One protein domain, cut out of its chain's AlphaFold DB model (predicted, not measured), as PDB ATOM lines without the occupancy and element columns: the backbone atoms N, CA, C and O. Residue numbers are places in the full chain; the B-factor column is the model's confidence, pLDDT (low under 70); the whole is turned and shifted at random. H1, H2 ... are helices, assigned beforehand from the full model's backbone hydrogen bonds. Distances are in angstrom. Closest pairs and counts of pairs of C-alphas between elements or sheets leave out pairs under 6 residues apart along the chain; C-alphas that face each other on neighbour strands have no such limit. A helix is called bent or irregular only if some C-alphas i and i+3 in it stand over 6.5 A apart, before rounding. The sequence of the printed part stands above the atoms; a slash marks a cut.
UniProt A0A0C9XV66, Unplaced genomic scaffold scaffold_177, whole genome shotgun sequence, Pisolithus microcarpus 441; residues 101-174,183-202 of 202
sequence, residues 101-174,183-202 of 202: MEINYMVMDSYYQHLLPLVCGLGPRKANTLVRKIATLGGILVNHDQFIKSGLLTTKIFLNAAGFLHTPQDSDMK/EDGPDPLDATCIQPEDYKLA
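This is residues 101 to 174 and 183 to 202 of the 202 residues of an uncharacterized protein of Pisolithus microcarpus 441 (UniProt A0A0C9XV66). Short helices and loops build this body: H1, H2 and H3 gather in a cluster at one end, H4 and H5 lie next to it, and H6 with the last loops is at the far end. The first residues, 101 to 102, pair in parallel with residues 165 to 166 just after H5. The printed part has 94 residues with six named helices, H1 to H6 in order, and no named strand; the class is all helix, though under half of the residues are in named elements. It is compact, with a radius of gyration of the C-alphas of 12.5 A and spans of 33 by 30 by 21 A.

Find C-alpha 103 at (182.732, 174.376, 106.630), where H1 begins and runs to 108. H2 takes residues 112 to 118, H3 residues 124 to 136 over 18.6 A, and H4 residues 145 to 149. H5, residues 155 to 164, covers 15.0 A; H6, residues 188 to 191, ends at C-alpha 191 at (191.659, 171.086, 111.296). H2 is only just irregular, C-alphas 114 and 117 being 6.55 A apart, and H5 is irregular, C-alphas 160 and 163 being 7.4 A apart.

H1 and H2 touch only at the corner, closest at the C-alphas of Met 106 and Gln 113, 4.7 A. H3 touches H2 with residues 124 to 127 alone, closest at the C-alphas of Pro 117 and Pro 124, 4.8 A, at a steep tilt of 48 degrees, opposite ways. H4 and H5 only just touch, with 3 pairs of C-alphas within 8 A, closest at Ile 148 and Thr 155, 6.9 A; H5 and H6 are near each other. Every O i to N i+4 pair is within hydrogen-bond range in H1, H3 and H4, but 4 of 6 in H5 and 0 of 3 in H2, where 3 of 4 O i to N i+3 pairs are; H6 is too short for such a pair.

Look for the farthest C-alphas at Tyr 111 and Leu 201, 35.9 A apart. Residues 175 to 182 are not printed, and C-alphas 174 and 183 stand 16.1 A apart across the cut. Of the links printed whole, no link is long. Confidence is under 70 at residues 170 to 174 and 183 to 184.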
ATOM      1  N   MET A 101     183.967 167.410 106.891       91.06
ATOM      2  CA  MET A 101     183.699 168.417 105.865       91.06
ATOM      3  C   MET A 101     184.272 169.763 106.267       91.06
ATOM      4  O   MET A 101     184.115 170.203 107.401       91.06
ATOM      5  N   GLU A 102     184.895 170.448 105.318       92.44
ATOM      6  CA  GLU A 102     185.365 171.810 105.530       92.44
ATOM      7  C   GLU A 102     184.196 172.799 105.460       92.44
ATOM      8  O   GLU A 102     183.549 172.937 104.419       92.44
ATOM      9  N   ILE A 103     183.922 173.516 106.554       92.44
ATOM     10  CA  ILE A 103     182.732 174.376 106.630       92.44
ATOM     11  C   ILE A 103     182.780 175.535 105.629       92.44
ATOM     12  O   ILE A 103     181.775 175.819 104.979       92.44
ATOM     13  N   ASN A 104     183.935 176.185 105.477       91.56
ATOM     14  CA  ASN A 104     184.083 177.345 104.599       91.56
ATOM     15  C   ASN A 104     183.862 176.954 103.137       91.56
ATOM     16  O   ASN A 104     183.093 177.608 102.434       91.56
ATOM     17  N   TYR A 105     184.439 175.830 102.716       90.44
ATOM     18  CA  TYR A 105     184.245 175.286 101.378       90.44
ATOM     19  C   TYR A 105     182.767 174.985 101.078       90.44
ATOM     20  O   TYR A 105     182.241 175.393 100.046       90.44
ATOM     21  N   MET A 106     182.054 174.372 102.030       91.44
ATOM     22  CA  MET A 106     180.628 174.032 101.896       91.44
ATOM     23  C   MET A 106     179.706 175.261 101.879       91.44
ATOM     24  O   MET A 106     178.582 175.185 101.386       91.44
ATOM     25  N   VAL A 107     180.135 176.381 102.470       91.50
ATOM     26  CA  VAL A 107     179.381 177.646 102.477       91.50
ATOM     27  C   VAL A 107     179.647 178.457 101.207       91.50
ATOM     28  O   VAL A 107     178.742 179.149 100.741       91.50
ATOM     29  N   MET A 108     180.863 178.384 100.660       89.12
ATOM     30  CA  MET A 108     181.263 179.110  99.450       89.12
ATOM     31  C   MET A 108     180.795 178.433  98.163       89.12
ATOM     32  O   MET A 108     180.465 179.128  97.202       89.12
ATOM     33  N   ASP A 109     180.758 177.101  98.139       89.88
ATOM     34  CA  ASP A 109     180.400 176.327  96.956       89.88
ATOM     35  C   ASP A 109     179.024 175.659  97.110       89.88
ATOM     36  O   ASP A 109     178.811 174.762  97.934       89.88
ATOM     37  N   SER A 110     178.078 176.079  96.265       86.69
ATOM     38  CA  SER A 110     176.719 175.534  96.229       86.69
ATOM     39  C   SER A 110     176.669 174.041  95.914       86.69
ATOM     40  O   SER A 110     175.726 173.370  96.335       86.69
ATOM     41  N   TYR A 111     177.655 173.512  95.186       86.69
ATOM     42  CA  TYR A 111     177.719 172.092  94.858       86.69
ATOM     43  C   TYR A 111     177.892 171.257  96.136       86.69
ATOM     44  O   TYR A 111     177.099 170.352  96.406       86.69
ATOM     45  N   TYR A 112     178.835 171.649  96.993       90.69
ATOM     46  CA  TYR A 112     179.144 170.963  98.249       90.69
ATOM     47  C   TYR A 112     178.139 171.242  99.370       90.69
ATOM     48  O   TYR A 112     177.958 170.417 100.268       90.69
ATOM     49  N   GLN A 113     177.400 172.350  99.294       92.31
ATOM     50  CA  GLN A 113     176.384 172.717 100.282       92.31
ATOM     51  C   GLN A 113     175.336 171.606 100.541       92.31
ATOM     52  O   GLN A 113     174.780 171.529 101.642       92.31
ATOM     53  N   HIS A 114     175.087 170.712  99.574       91.56
ATOM     54  CA  HIS A 114     174.172 169.564  99.699       91.56
ATOM     55  C   HIS A 114     174.612 168.516 100.732       91.56
ATOM     56  O   HIS A 114     173.775 167.753 101.215       91.56
ATOM     57  N   LEU A 115     175.892 168.496 101.115       94.50
ATOM     58  CA  LEU A 115     176.427 167.596 102.140       94.50
ATOM     59  C   LEU A 115     176.177 168.115 103.561       94.50
ATOM     60  O   LEU A 115     176.077 167.334 104.505       94.50
ATOM     61  N   LEU A 116     176.003 169.428 103.736       95.38
ATOM     62  CA  LEU A 116     175.841 170.049 105.053       95.38
ATOM     63  C   LEU A 116     174.617 169.531 105.848       95.38
ATOM     64  O   LEU A 116     174.723 169.360 107.064       95.38
ATOM     65  N   PRO A 117     173.452 169.241 105.230       95.75
ATOM     66  CA  PRO A 117     172.338 168.576 105.905       95.75
ATOM     67  C   PRO A 117     172.645 167.169 106.438       95.75
ATOM     68  O   PRO A 117     171.924 166.728 107.330       95.75
ATOM     69  N   LEU A 118     173.660 166.482 105.901       96.25
ATOM     70  CA  LEU A 118     174.038 165.111 106.272       96.25
ATOM     71  C   LEU A 118     175.027 165.062 107.452       96.25
ATOM     72  O   LEU A 118     175.316 163.988 107.979       96.25
ATOM     73  N   VAL A 119     175.530 166.212 107.902       96.12
ATOM     74  CA  VAL A 119     176.385 166.306 109.090       96.12
ATOM     75  C   VAL A 119     175.562 166.061 110.358       96.12
ATOM     76  O   VAL A 119     174.437 166.552 110.505       96.12
ATOM     77  N   CYS A 120     176.130 165.324 111.310       95.25
ATOM     78  CA  CYS A 120     175.504 165.009 112.588       95.25
ATOM     79  C   CYS A 120     174.987 166.268 113.302       95.25
ATOM     80  O   CYS A 120     175.674 167.272 113.457       95.25
ATOM     81  N   GLY A 121     173.728 166.233 113.746       93.69
ATOM     82  CA  GLY A 121     173.081 167.363 114.424       93.69
ATOM     83  C   GLY A 121     172.554 168.464 113.495       93.69
ATOM     84  O   GLY A 121     171.689 169.252 113.926       93.69
ATOM     85  N   LEU A 122     172.992 168.482 112.232       95.25
ATOM     86  CA  LEU A 122     172.426 169.296 111.166       95.25
ATOM     87  C   LEU A 122     171.294 168.544 110.450       95.25
ATOM     88  O   LEU A 122     170.883 167.447 110.805       95.25
ATOM     89  N   GLY A 123     170.654 169.262 109.546       94.69
ATOM     90  CA  GLY A 123     169.499 168.838 108.769       94.69
ATOM     91  C   GLY A 123     169.108 170.004 107.867       94.69
ATOM     92  O   GLY A 123     169.572 171.125 108.105       94.69
ATOM     93  N   PRO A 124     168.229 169.824 106.873       94.56
ATOM     94  CA  PRO A 124     168.052 170.797 105.789       94.56
ATOM     95  C   PRO A 124     167.694 172.203 106.292       94.56
ATOM     96  O   PRO A 124     168.222 173.210 105.823       94.56
ATOM     97  N   ARG A 125     166.854 172.301 107.332       95.50
ATOM     98  CA  ARG A 125     166.480 173.590 107.943       95.50
ATOM     99  C   ARG A 125     167.642 174.271 108.673       95.50
ATOM    100  O   ARG A 125     167.790 175.492 108.594       95.50
ATOM    101  N   LYS A 126     168.439 173.492 109.407       95.50
ATOM    102  CA  LYS A 126     169.566 173.996 110.204       95.50
ATOM    103  C   LYS A 126     170.746 174.355 109.313       95.50
ATOM    104  O   LYS A 126     171.255 175.456 109.458       95.50
ATOM    105  N   ALA A 127     171.091 173.495 108.357       95.38
ATOM    106  CA  ALA A 127     172.132 173.724 107.360       95.38
ATOM    107  C   ALA A 127     171.879 175.028 106.586       95.38
ATOM    108  O   ALA A 127     172.711 175.928 106.600       95.38
ATOM    109  N   ASN A 128     170.668 175.217 106.050       94.69
ATOM    110  CA  ASN A 128     170.314 176.455 105.349       94.69
ATOM    111  C   ASN A 128     170.371 177.703 106.243       94.69
ATOM    112  O   ASN A 128     170.675 178.799 105.778       94.69
ATOM    113  N   THR A 129     170.042 177.565 107.529       95.38
ATOM    114  CA  THR A 129     170.152 178.679 108.484       95.38
ATOM    115  C   THR A 129     171.609 178.987 108.806       95.38
ATOM    116  O   THR A 129     171.961 180.159 108.902       95.38
ATOM    117  N   LEU A 130     172.441 177.955 108.942       94.94
ATOM    118  CA  LEU A 130     173.868 178.075 109.195       94.94
ATOM    119  C   LEU A 130     174.558 178.824 108.050       94.94
ATOM    120  O   LEU A 130     175.149 179.866 108.306       94.94
ATOM    121  N   VAL A 131     174.367 178.387 106.800       94.69
ATOM    122  CA  VAL A 131     174.926 179.043 105.599       94.69
ATOM    123  C   VAL A 131     174.551 180.526 105.550       94.69
ATOM    124  O   VAL A 131     175.418 181.382 105.400       94.69
ATOM    125  N   ARG A 132     173.270 180.863 105.768       94.00
ATOM    126  CA  ARG A 132     172.825 182.268 105.790       94.00
ATOM    127  C   ARG A 132     173.488 183.088 106.891       94.00
ATOM    128  O   ARG A 132     173.860 184.230 106.647       94.00
ATOM    129  N   LYS A 133     173.610 182.537 108.101       94.50
ATOM    130  CA  LYS A 133     174.248 183.250 109.213       94.50
ATOM    131  C   LYS A 133     175.742 183.456 108.966       94.50
ATOM    132  O   LYS A 133     176.250 184.536 109.237       94.50
ATOM    133  N   ILE A 134     176.429 182.461 108.412       92.69
ATOM    134  CA  ILE A 134     177.849 182.581 108.066       92.69
ATOM    135  C   ILE A 134     178.037 183.652 106.988       92.69
ATOM    136  O   ILE A 134     178.875 184.535 107.147       92.69
ATOM    137  N   ALA A 135     177.180 183.672 105.963       91.50
ATOM    138  CA  ALA A 135     177.191 184.726 104.950       91.50
ATOM    139  C   ALA A 135     177.017 186.133 105.559       91.50
ATOM    140  O   ALA A 135     177.697 187.068 105.143       91.50
ATOM    141  N   THR A 136     176.173 186.296 106.588       91.25
ATOM    142  CA  THR A 136     176.021 187.592 107.284       91.25
ATOM    143  C   THR A 136     177.224 188.003 108.135       91.25
ATOM    144  O   THR A 136     177.362 189.185 108.432       91.25
ATOM    145  N   LEU A 137     178.092 187.062 108.517       86.50
ATOM    146  CA  LEU A 137     179.298 187.316 109.314       86.50
ATOM    147  C   LEU A 137     180.556 187.555 108.463       86.50
ATOM    148  O   LEU A 137     181.632 187.734 109.020       86.50
ATOM    149  N   GLY A 138     180.433 187.573 107.132       84.12
ATOM    150  CA  GLY A 138     181.568 187.740 106.215       84.12
ATOM    151  C   GLY A 138     181.963 186.469 105.462       84.12
ATOM    152  O   GLY A 138     182.926 186.491 104.708       84.12
ATOM    153  N   GLY A 139     181.210 185.375 105.621       82.75
ATOM    154  CA  GLY A 139     181.339 184.164 104.807       82.75
ATOM    155  C   GLY A 139     182.391 183.161 105.281       82.75
ATOM    156  O   GLY A 139     182.280 181.991 104.935       82.75
ATOM    157  N   ILE A 140     183.358 183.579 106.095       87.00
ATOM    158  CA  ILE A 140     184.490 182.744 106.511       87.00
ATOM    159  C   ILE A 140     184.475 182.585 108.033       87.00
ATOM    160  O   ILE A 140     184.392 183.572 108.763       87.00
ATOM    161  N   LEU A 141     184.566 181.342 108.503       88.38
ATOM    162  CA  LEU A 141     184.882 181.007 109.889       88.38
ATOM    163  C   LEU A 141     186.388 180.834 110.066       88.38
ATOM    164  O   LEU A 141     187.043 180.216 109.228       88.38
ATOM    165  N   VAL A 142     186.906 181.338 111.185       87.00
ATOM    166  CA  VAL A 142     188.335 181.234 111.543       87.00
ATOM    167  C   VAL A 142     188.578 180.201 112.644       87.00
ATOM    168  O   VAL A 142     189.628 179.569 112.659       87.00
ATOM    169  N   ASN A 143     187.621 180.029 113.560       86.81
ATOM    170  CA  ASN A 143     187.751 179.149 114.722       86.81
ATOM    171  C   ASN A 143     186.384 178.548 115.097       86.81
ATOM    172  O   ASN A 143     185.346 179.210 114.956       86.81
ATOM    173  N   HIS A 144     186.372 177.315 115.607       89.56
ATOM    174  CA  HIS A 144     185.185 176.629 116.114       89.56
ATOM    175  C   HIS A 144     184.444 177.383 117.228       89.56
ATOM    176  O   HIS A 144     183.212 177.318 117.302       89.56
ATOM    177  N   ASP A 145     185.140 178.185 118.029       87.38
ATOM    178  CA  ASP A 145     184.537 179.062 119.037       87.38
ATOM    179  C   ASP A 145     183.486 180.017 118.449       87.38
ATOM    180  O   ASP A 145     182.477 180.339 119.093       87.38
ATOM    181  N   GLN A 146     183.672 180.440 117.195       89.69
ATOM    182  CA  GLN A 146     182.750 181.346 116.511       89.69
ATOM    183  C   GLN A 146     181.371 180.711 116.292       89.69
ATOM    184  O   GLN A 146     180.374 181.438 116.223       89.69
ATOM    185  N   PHE A 147     181.261 179.375 116.264       90.62
ATOM    186  CA  PHE A 147     179.957 178.717 116.179       90.62
ATOM    187  C   PHE A 147     179.056 179.054 117.371       90.62
ATOM    188  O   PHE A 147     177.842 179.215 117.193       90.62
ATOM    189  N   ILE A 148     179.640 179.184 118.565       90.50
ATOM    190  CA  ILE A 148     178.919 179.508 119.797       90.50
ATOM    191  C   ILE A 148     178.893 181.023 120.018       90.50
ATOM    192  O   ILE A 148     177.804 181.571 120.208       90.50
ATOM    193  N   LYS A 149     180.049 181.707 119.958       89.31
ATOM    194  CA  LYS A 149     180.168 183.155 120.233       89.31
ATOM    195  C   LYS A 149     179.250 183.979 119.321       89.31
ATOM    196  O   LYS A 149     178.543 184.868 119.794       89.31
ATOM    197  N   SER A 150     179.173 183.618 118.039       88.44
ATOM    198  CA  SER A 150     178.341 184.304 117.039       88.44
ATOM    199  C   SER A 150     176.914 183.743 116.938       88.44
ATOM    200  O   SER A 150     176.147 184.123 116.052       88.44
ATOM    201  N   GLY A 151     176.531 182.813 117.824       90.06
ATOM    202  CA  GLY A 151     175.194 182.221 117.859       90.06
ATOM    203  C   GLY A 151     174.812 181.485 116.573       90.06
ATOM    204  O   GLY A 151     173.631 181.460 116.201       90.06
ATOM    205  N   LEU A 152     175.787 180.908 115.863       92.12
ATOM    206  CA  LEU A 152     175.552 180.144 114.638       92.12
ATOM    207  C   LEU A 152     174.785 178.861 114.953       92.12
ATOM    208  O   LEU A 152     173.729 178.610 114.359       92.12
ATOM    209  N   LEU A 153     175.268 178.119 115.953       93.62
ATOM    210  CA  LEU A 153     174.698 176.869 116.445       93.62
ATOM    211  C   LEU A 153     174.347 176.978 117.932       93.62
ATOM    212  O   LEU A 153     174.919 177.763 118.682       93.62
ATOM    213  N   THR A 154     173.383 176.172 118.376       93.56
ATOM    214  CA  THR A 154     173.150 175.983 119.814       93.56
ATOM    215  C   THR A 154     174.136 174.962 120.364       93.56
ATOM    216  O   THR A 154     174.577 174.082 119.626       93.56
ATOM    217  N   THR A 155     174.419 175.008 121.667       92.56
ATOM    218  CA  THR A 155     175.407 174.135 122.323       92.56
ATOM    219  C   THR A 155     175.228 172.659 121.967       92.56
ATOM    220  O   THR A 155     176.171 172.019 121.534       92.56
ATOM    221  N   LYS A 156     174.004 172.116 122.040       93.50
ATOM    222  CA  LYS A 156     173.755 170.701 121.699       93.50
ATOM    223  C   LYS A 156     174.055 170.363 120.238       93.50
ATOM    224  O   LYS A 156     174.465 169.252 119.944       93.50
ATOM    225  N   ILE A 157     173.782 171.289 119.319       94.94
ATOM    226  CA  ILE A 157     174.042 171.062 117.894       94.94
ATOM    227  C   ILE A 157     175.540 171.154 117.630       94.94
ATOM    228  O   ILE A 157     176.058 170.338 116.883       94.94
ATOM    229  N   PHE A 158     176.220 172.103 118.274       94.94
ATOM    230  CA  PHE A 158     177.666 172.240 118.197       94.94
ATOM    231  C   PHE A 158     178.380 170.975 118.687       94.94
ATOM    232  O   PHE A 158     179.153 170.415 117.926       94.94
ATOM    233  N   LEU A 159     178.045 170.450 119.872       93.56
ATOM    234  CA  LEU A 159     178.665 169.218 120.393       93.56
ATOM    235  C   LEU A 159     178.480 168.024 119.437       93.56
ATOM    236  O   LEU A 159     179.392 167.230 119.239       93.56
ATOM    237  N   ASN A 160     177.318 167.932 118.780       94.50
ATOM    238  CA  ASN A 160     177.046 166.869 117.810       94.50
ATOM    239  C   ASN A 160     177.790 167.034 116.474       94.50
ATOM    240  O   ASN A 160     177.992 166.035 115.792       94.50
ATOM    241  N   ALA A 161     178.108 168.264 116.062       94.62
ATOM    242  CA  ALA A 161     178.601 168.569 114.717       94.62
ATOM    243  C   ALA A 161     180.099 168.902 114.674       94.62
ATOM    244  O   ALA A 161     180.738 168.663 113.656       94.62
ATOM    245  N   ALA A 162     180.655 169.464 115.751       92.62
ATOM    246  CA  ALA A 162     181.969 170.104 115.737       92.62
ATOM    247  C   ALA A 162     183.107 169.151 115.356       92.62
ATOM    248  O   ALA A 162     183.979 169.540 114.599       92.62
ATOM    249  N   GLY A 163     183.062 167.888 115.792       91.31
ATOM    250  CA  GLY A 163     184.087 166.896 115.430       91.31
ATOM    251  C   GLY A 163     184.060 166.445 113.962       91.31
ATOM    252  O   GLY A 163     184.928 165.684 113.549       91.31
ATOM    253  N   PHE A 164     183.061 166.875 113.183       94.62
ATOM    254  CA  PHE A 164     182.889 166.520 111.769       94.62
ATOM    255  C   PHE A 164     183.019 167.725 110.832       94.62
ATOM    256  O   PHE A 164     182.962 167.562 109.611       94.62
ATOM    257  N   LEU A 165     183.141 168.931 111.391       93.69
ATOM    258  CA  LEU A 165     183.345 170.166 110.650       93.69
ATOM    259  C   LEU A 165     184.788 170.598 110.866       93.69
ATOM    260  O   LEU A 165     185.200 170.773 112.003       93.69
ATOM    261  N   HIS A 166     185.536 170.765 109.785       91.62
ATOM    262  CA  HIS A 166     186.909 171.243 109.839       91.62
ATOM    263  C   HIS A 166     186.971 172.714 109.436       91.62
ATOM    264  O   HIS A 166     186.276 173.149 108.508       91.62
ATOM    265  N   THR A 167     187.849 173.458 110.103       88.00
ATOM    266  CA  THR A 167     188.211 174.833 109.744       88.00
ATOM    267  C   THR A 167     189.727 174.879 109.524       88.00
ATOM    268  O   THR A 167     190.477 175.178 110.453       88.00
ATOM    269  N   PRO A 168     190.216 174.482 108.333       78.69
ATOM    270  CA  PRO A 168     191.643 174.440 108.059       78.69
ATOM    271  C   PRO A 168     192.245 175.845 108.071       78.69
ATOM    272  O   PRO A 168     191.606 176.835 107.712       78.69
ATOM    273  N   GLN A 169     193.504 175.921 108.492       73.31
ATOM    274  CA  GLN A 169     194.246 177.171 108.498       73.31
ATOM    275  C   GLN A 169     194.779 177.450 107.097       73.31
ATOM    276  O   GLN A 169     195.648 176.721 106.613       73.31
ATOM    277  N   ASP A 170     194.333 178.538 106.478       63.03
ATOM    278  CA  ASP A 170     195.019 179.048 105.297       63.03
ATOM    279  C   ASP A 170     196.408 179.545 105.704       63.03
ATOM    280  O   ASP A 170     196.565 180.502 106.470       63.03
ATOM    281  N   SER A 171     197.451 178.900 105.173       53.50
ATOM    282  CA  SER A 171     198.844 179.308 105.383       53.50
ATOM    283  C   SER A 171     199.121 180.735 104.901       53.50
ATOM    284  O   SER A 171     200.049 181.373 105.402       53.50
ATOM    285  N   ASP A 172     198.295 181.239 103.981       50.97
ATOM    286  CA  ASP A 172     198.377 182.586 103.413       50.97
ATOM    287  C   ASP A 172     197.748 183.658 104.318       50.97
ATOM    288  O   ASP A 172     198.019 184.846 104.147       50.97
ATOM    289  N   MET A 173     197.006 183.259 105.361       52.91
ATOM    290  CA  MET A 173     196.538 184.159 106.421       52.91
ATOM    291  C   MET A 173     197.627 184.421 107.485       52.91
ATOM    292  O   MET A 173     197.353 184.922 108.574       52.91
ATOM    293  N   LYS A 174     198.898 184.112 107.185       45.84
ATOM    294  CA  LYS A 174     200.069 184.516 107.979       45.84
ATOM    295  C   LYS A 174     200.644 185.831 107.466       45.84
ATOM    296  O   LYS A 174     201.761 185.898 106.964       45.84
ATOM    297  N   GLU A 183     192.891 185.019 121.585       59.12
ATOM    298  CA  GLU A 183     191.905 183.948 121.847       59.12
ATOM    299  C   GLU A 183     190.959 183.690 120.657       59.12
ATOM    300  O   GLU A 183     190.291 182.663 120.617       59.12
ATOM    301  N   ASP A 184     190.889 184.614 119.696       64.25
ATOM    302  CA  ASP A 184     190.055 184.514 118.495       64.25
ATOM    303  C   ASP A 184     190.845 184.123 117.226       64.25
ATOM    304  O   ASP A 184     190.292 184.131 116.122       64.25
ATOM    305  N   GLY A 185     192.133 183.783 117.362       72.38
ATOM    306  CA  GLY A 185     192.957 183.251 116.275       72.38
ATOM    307  C   GLY A 185     192.575 181.816 115.872       72.38
ATOM    308  O   GLY A 185     191.837 181.139 116.592       72.38
ATOM    309  N   PRO A 186     193.062 181.326 114.718       80.12
ATOM    310  CA  PRO A 186     192.772 179.969 114.270       80.12
ATOM    311  C   PRO A 186     193.446 178.933 115.183       80.12
ATOM    312  O   PRO A 186     194.653 179.006 115.431       80.12
ATOM    313  N   ASP A 187     192.680 177.944 115.651       86.44
ATOM    314  CA  ASP A 187     193.195 176.834 116.461       86.44
ATOM    315  C   ASP A 187     193.677 175.700 115.532       86.44
ATOM    316  O   ASP A 187     192.944 175.297 114.627       86.44
ATOM    317  N   PRO A 188     194.912 175.180 115.674       86.38
ATOM    318  CA  PRO A 188     195.380 174.058 114.857       86.38
ATOM    319  C   PRO A 188     194.545 172.777 115.027       86.38
ATOM    320  O   PRO A 188     194.531 171.946 114.118       86.38
ATOM    321  N   LEU A 189     193.857 172.602 116.160       89.81
ATOM    322  CA  LEU A 189     193.020 171.432 116.427       89.81
ATOM    323  C   LEU A 189     191.702 171.457 115.638       89.81
ATOM    324  O   LEU A 189     191.167 170.387 115.348       89.81
ATOM    325  N   ASP A 190     191.247 172.629 115.178       90.12
ATOM    326  CA  ASP A 190     190.035 172.786 114.351       90.12
ATOM    327  C   ASP A 190     190.167 172.150 112.954       90.12
ATOM    328  O   ASP A 190     189.174 171.926 112.260       90.12
ATOM    329  N   ALA A 191     191.390 171.826 112.528       89.12
ATOM    330  CA  ALA A 191     191.659 171.086 111.296       89.12
ATOM    331  C   ALA A 191     191.619 169.555 111.484       89.12
ATOM    332  O   ALA A 191     191.890 168.810 110.541       89.12
ATOM    333  N   THR A 192     191.331 169.072 112.694       89.25
ATOM    334  CA  THR A 192     191.355 167.648 113.049       89.25
ATOM    335  C   THR A 192     189.965 167.138 113.428       89.25
ATOM    336  O   THR A 192     189.068 167.912 113.739       89.25
ATOM    337  N   CYS A 193     189.797 165.814 113.481       86.81
ATOM    338  CA  CYS A 193     188.573 165.184 113.993       86.81
ATOM    339  C   CYS A 193     188.481 165.168 115.534       86.81
ATOM    340  O   CYS A 193     187.649 164.446 116.088       86.81
ATOM    341  N   ILE A 194     189.368 165.872 116.246       90.88
ATOM    342  CA  ILE A 194     189.329 165.939 117.710       90.88
ATOM    343  C   ILE A 194     188.135 166.813 118.098       90.88
ATOM    344  O   ILE A 194     187.939 167.894 117.550       90.88
ATOM    345  N   GLN A 195     187.308 166.354 119.038       90.69
ATOM    346  CA  GLN A 195     186.205 167.185 119.508       90.69
ATOM    347  C   GLN A 195     186.736 168.358 120.348       90.69
ATOM    348  O   GLN A 195     187.632 168.147 121.167       90.69
ATOM    349  N   PRO A 196     186.129 169.560 120.255       90.00
ATOM    350  CA  PRO A 196     186.507 170.713 121.085       90.00
ATOM    351  C   PRO A 196     186.510 170.442 122.598       90.00
ATOM    352  O   PRO A 196     187.261 171.054 123.352       90.00
ATOM    353  N   GLU A 197     185.683 169.499 123.054       88.94
ATOM    354  CA  GLU A 197     185.618 169.054 124.453       88.94
ATOM    355  C   GLU A 197     186.938 168.420 124.929       88.94
ATOM    356  O   GLU A 197     187.322 168.571 126.092       88.94
ATOM    357  N   ASP A 198     187.651 167.776 124.005       91.44
ATOM    358  CA  ASP A 198     188.874 167.015 124.239       91.44
ATOM    359  C   ASP A 198     190.146 167.812 123.909       91.44
ATOM    360  O   ASP A 198     191.247 167.295 124.087       91.44
ATOM    361  N   TYR A 199     190.044 169.086 123.504       91.00
ATOM    362  CA  TYR A 199     191.219 169.918 123.182       91.00
ATOM    363  C   TYR A 199     192.197 170.043 124.354       91.00
ATOM    364  O   TYR A 199     193.398 170.162 124.155       91.00
ATOM    365  N   LYS A 200     191.703 169.971 125.597       89.25
ATOM    366  CA  LYS A 200     192.548 170.001 126.806       89.25
ATOM    367  C   LYS A 200     193.315 168.700 127.058       89.25
ATOM    368  O   LYS A 200     194.192 168.688 127.919       89.25
ATOM    369  N   LEU A 201     192.908 167.605 126.414       89.88
ATOM    370  CA  LEU A 201     193.489 166.271 126.578       89.88
ATOM    371  C   LEU A 201     194.507 165.928 125.481       89.88
ATOM    372  O   LEU A 201     195.298 165.007 125.690       89.88
ATOM    373  N   ALA A 202     194.449 166.620 124.341       80.31
ATOM    374  CA  ALA A 202     195.377 166.490 123.218       80.31
ATOM    375  C   ALA A 202     196.745 167.122 123.527       80.31
ATOM    376  O   ALA A 202     197.759 166.550 123.062       80.31
TER     377      ALA A 202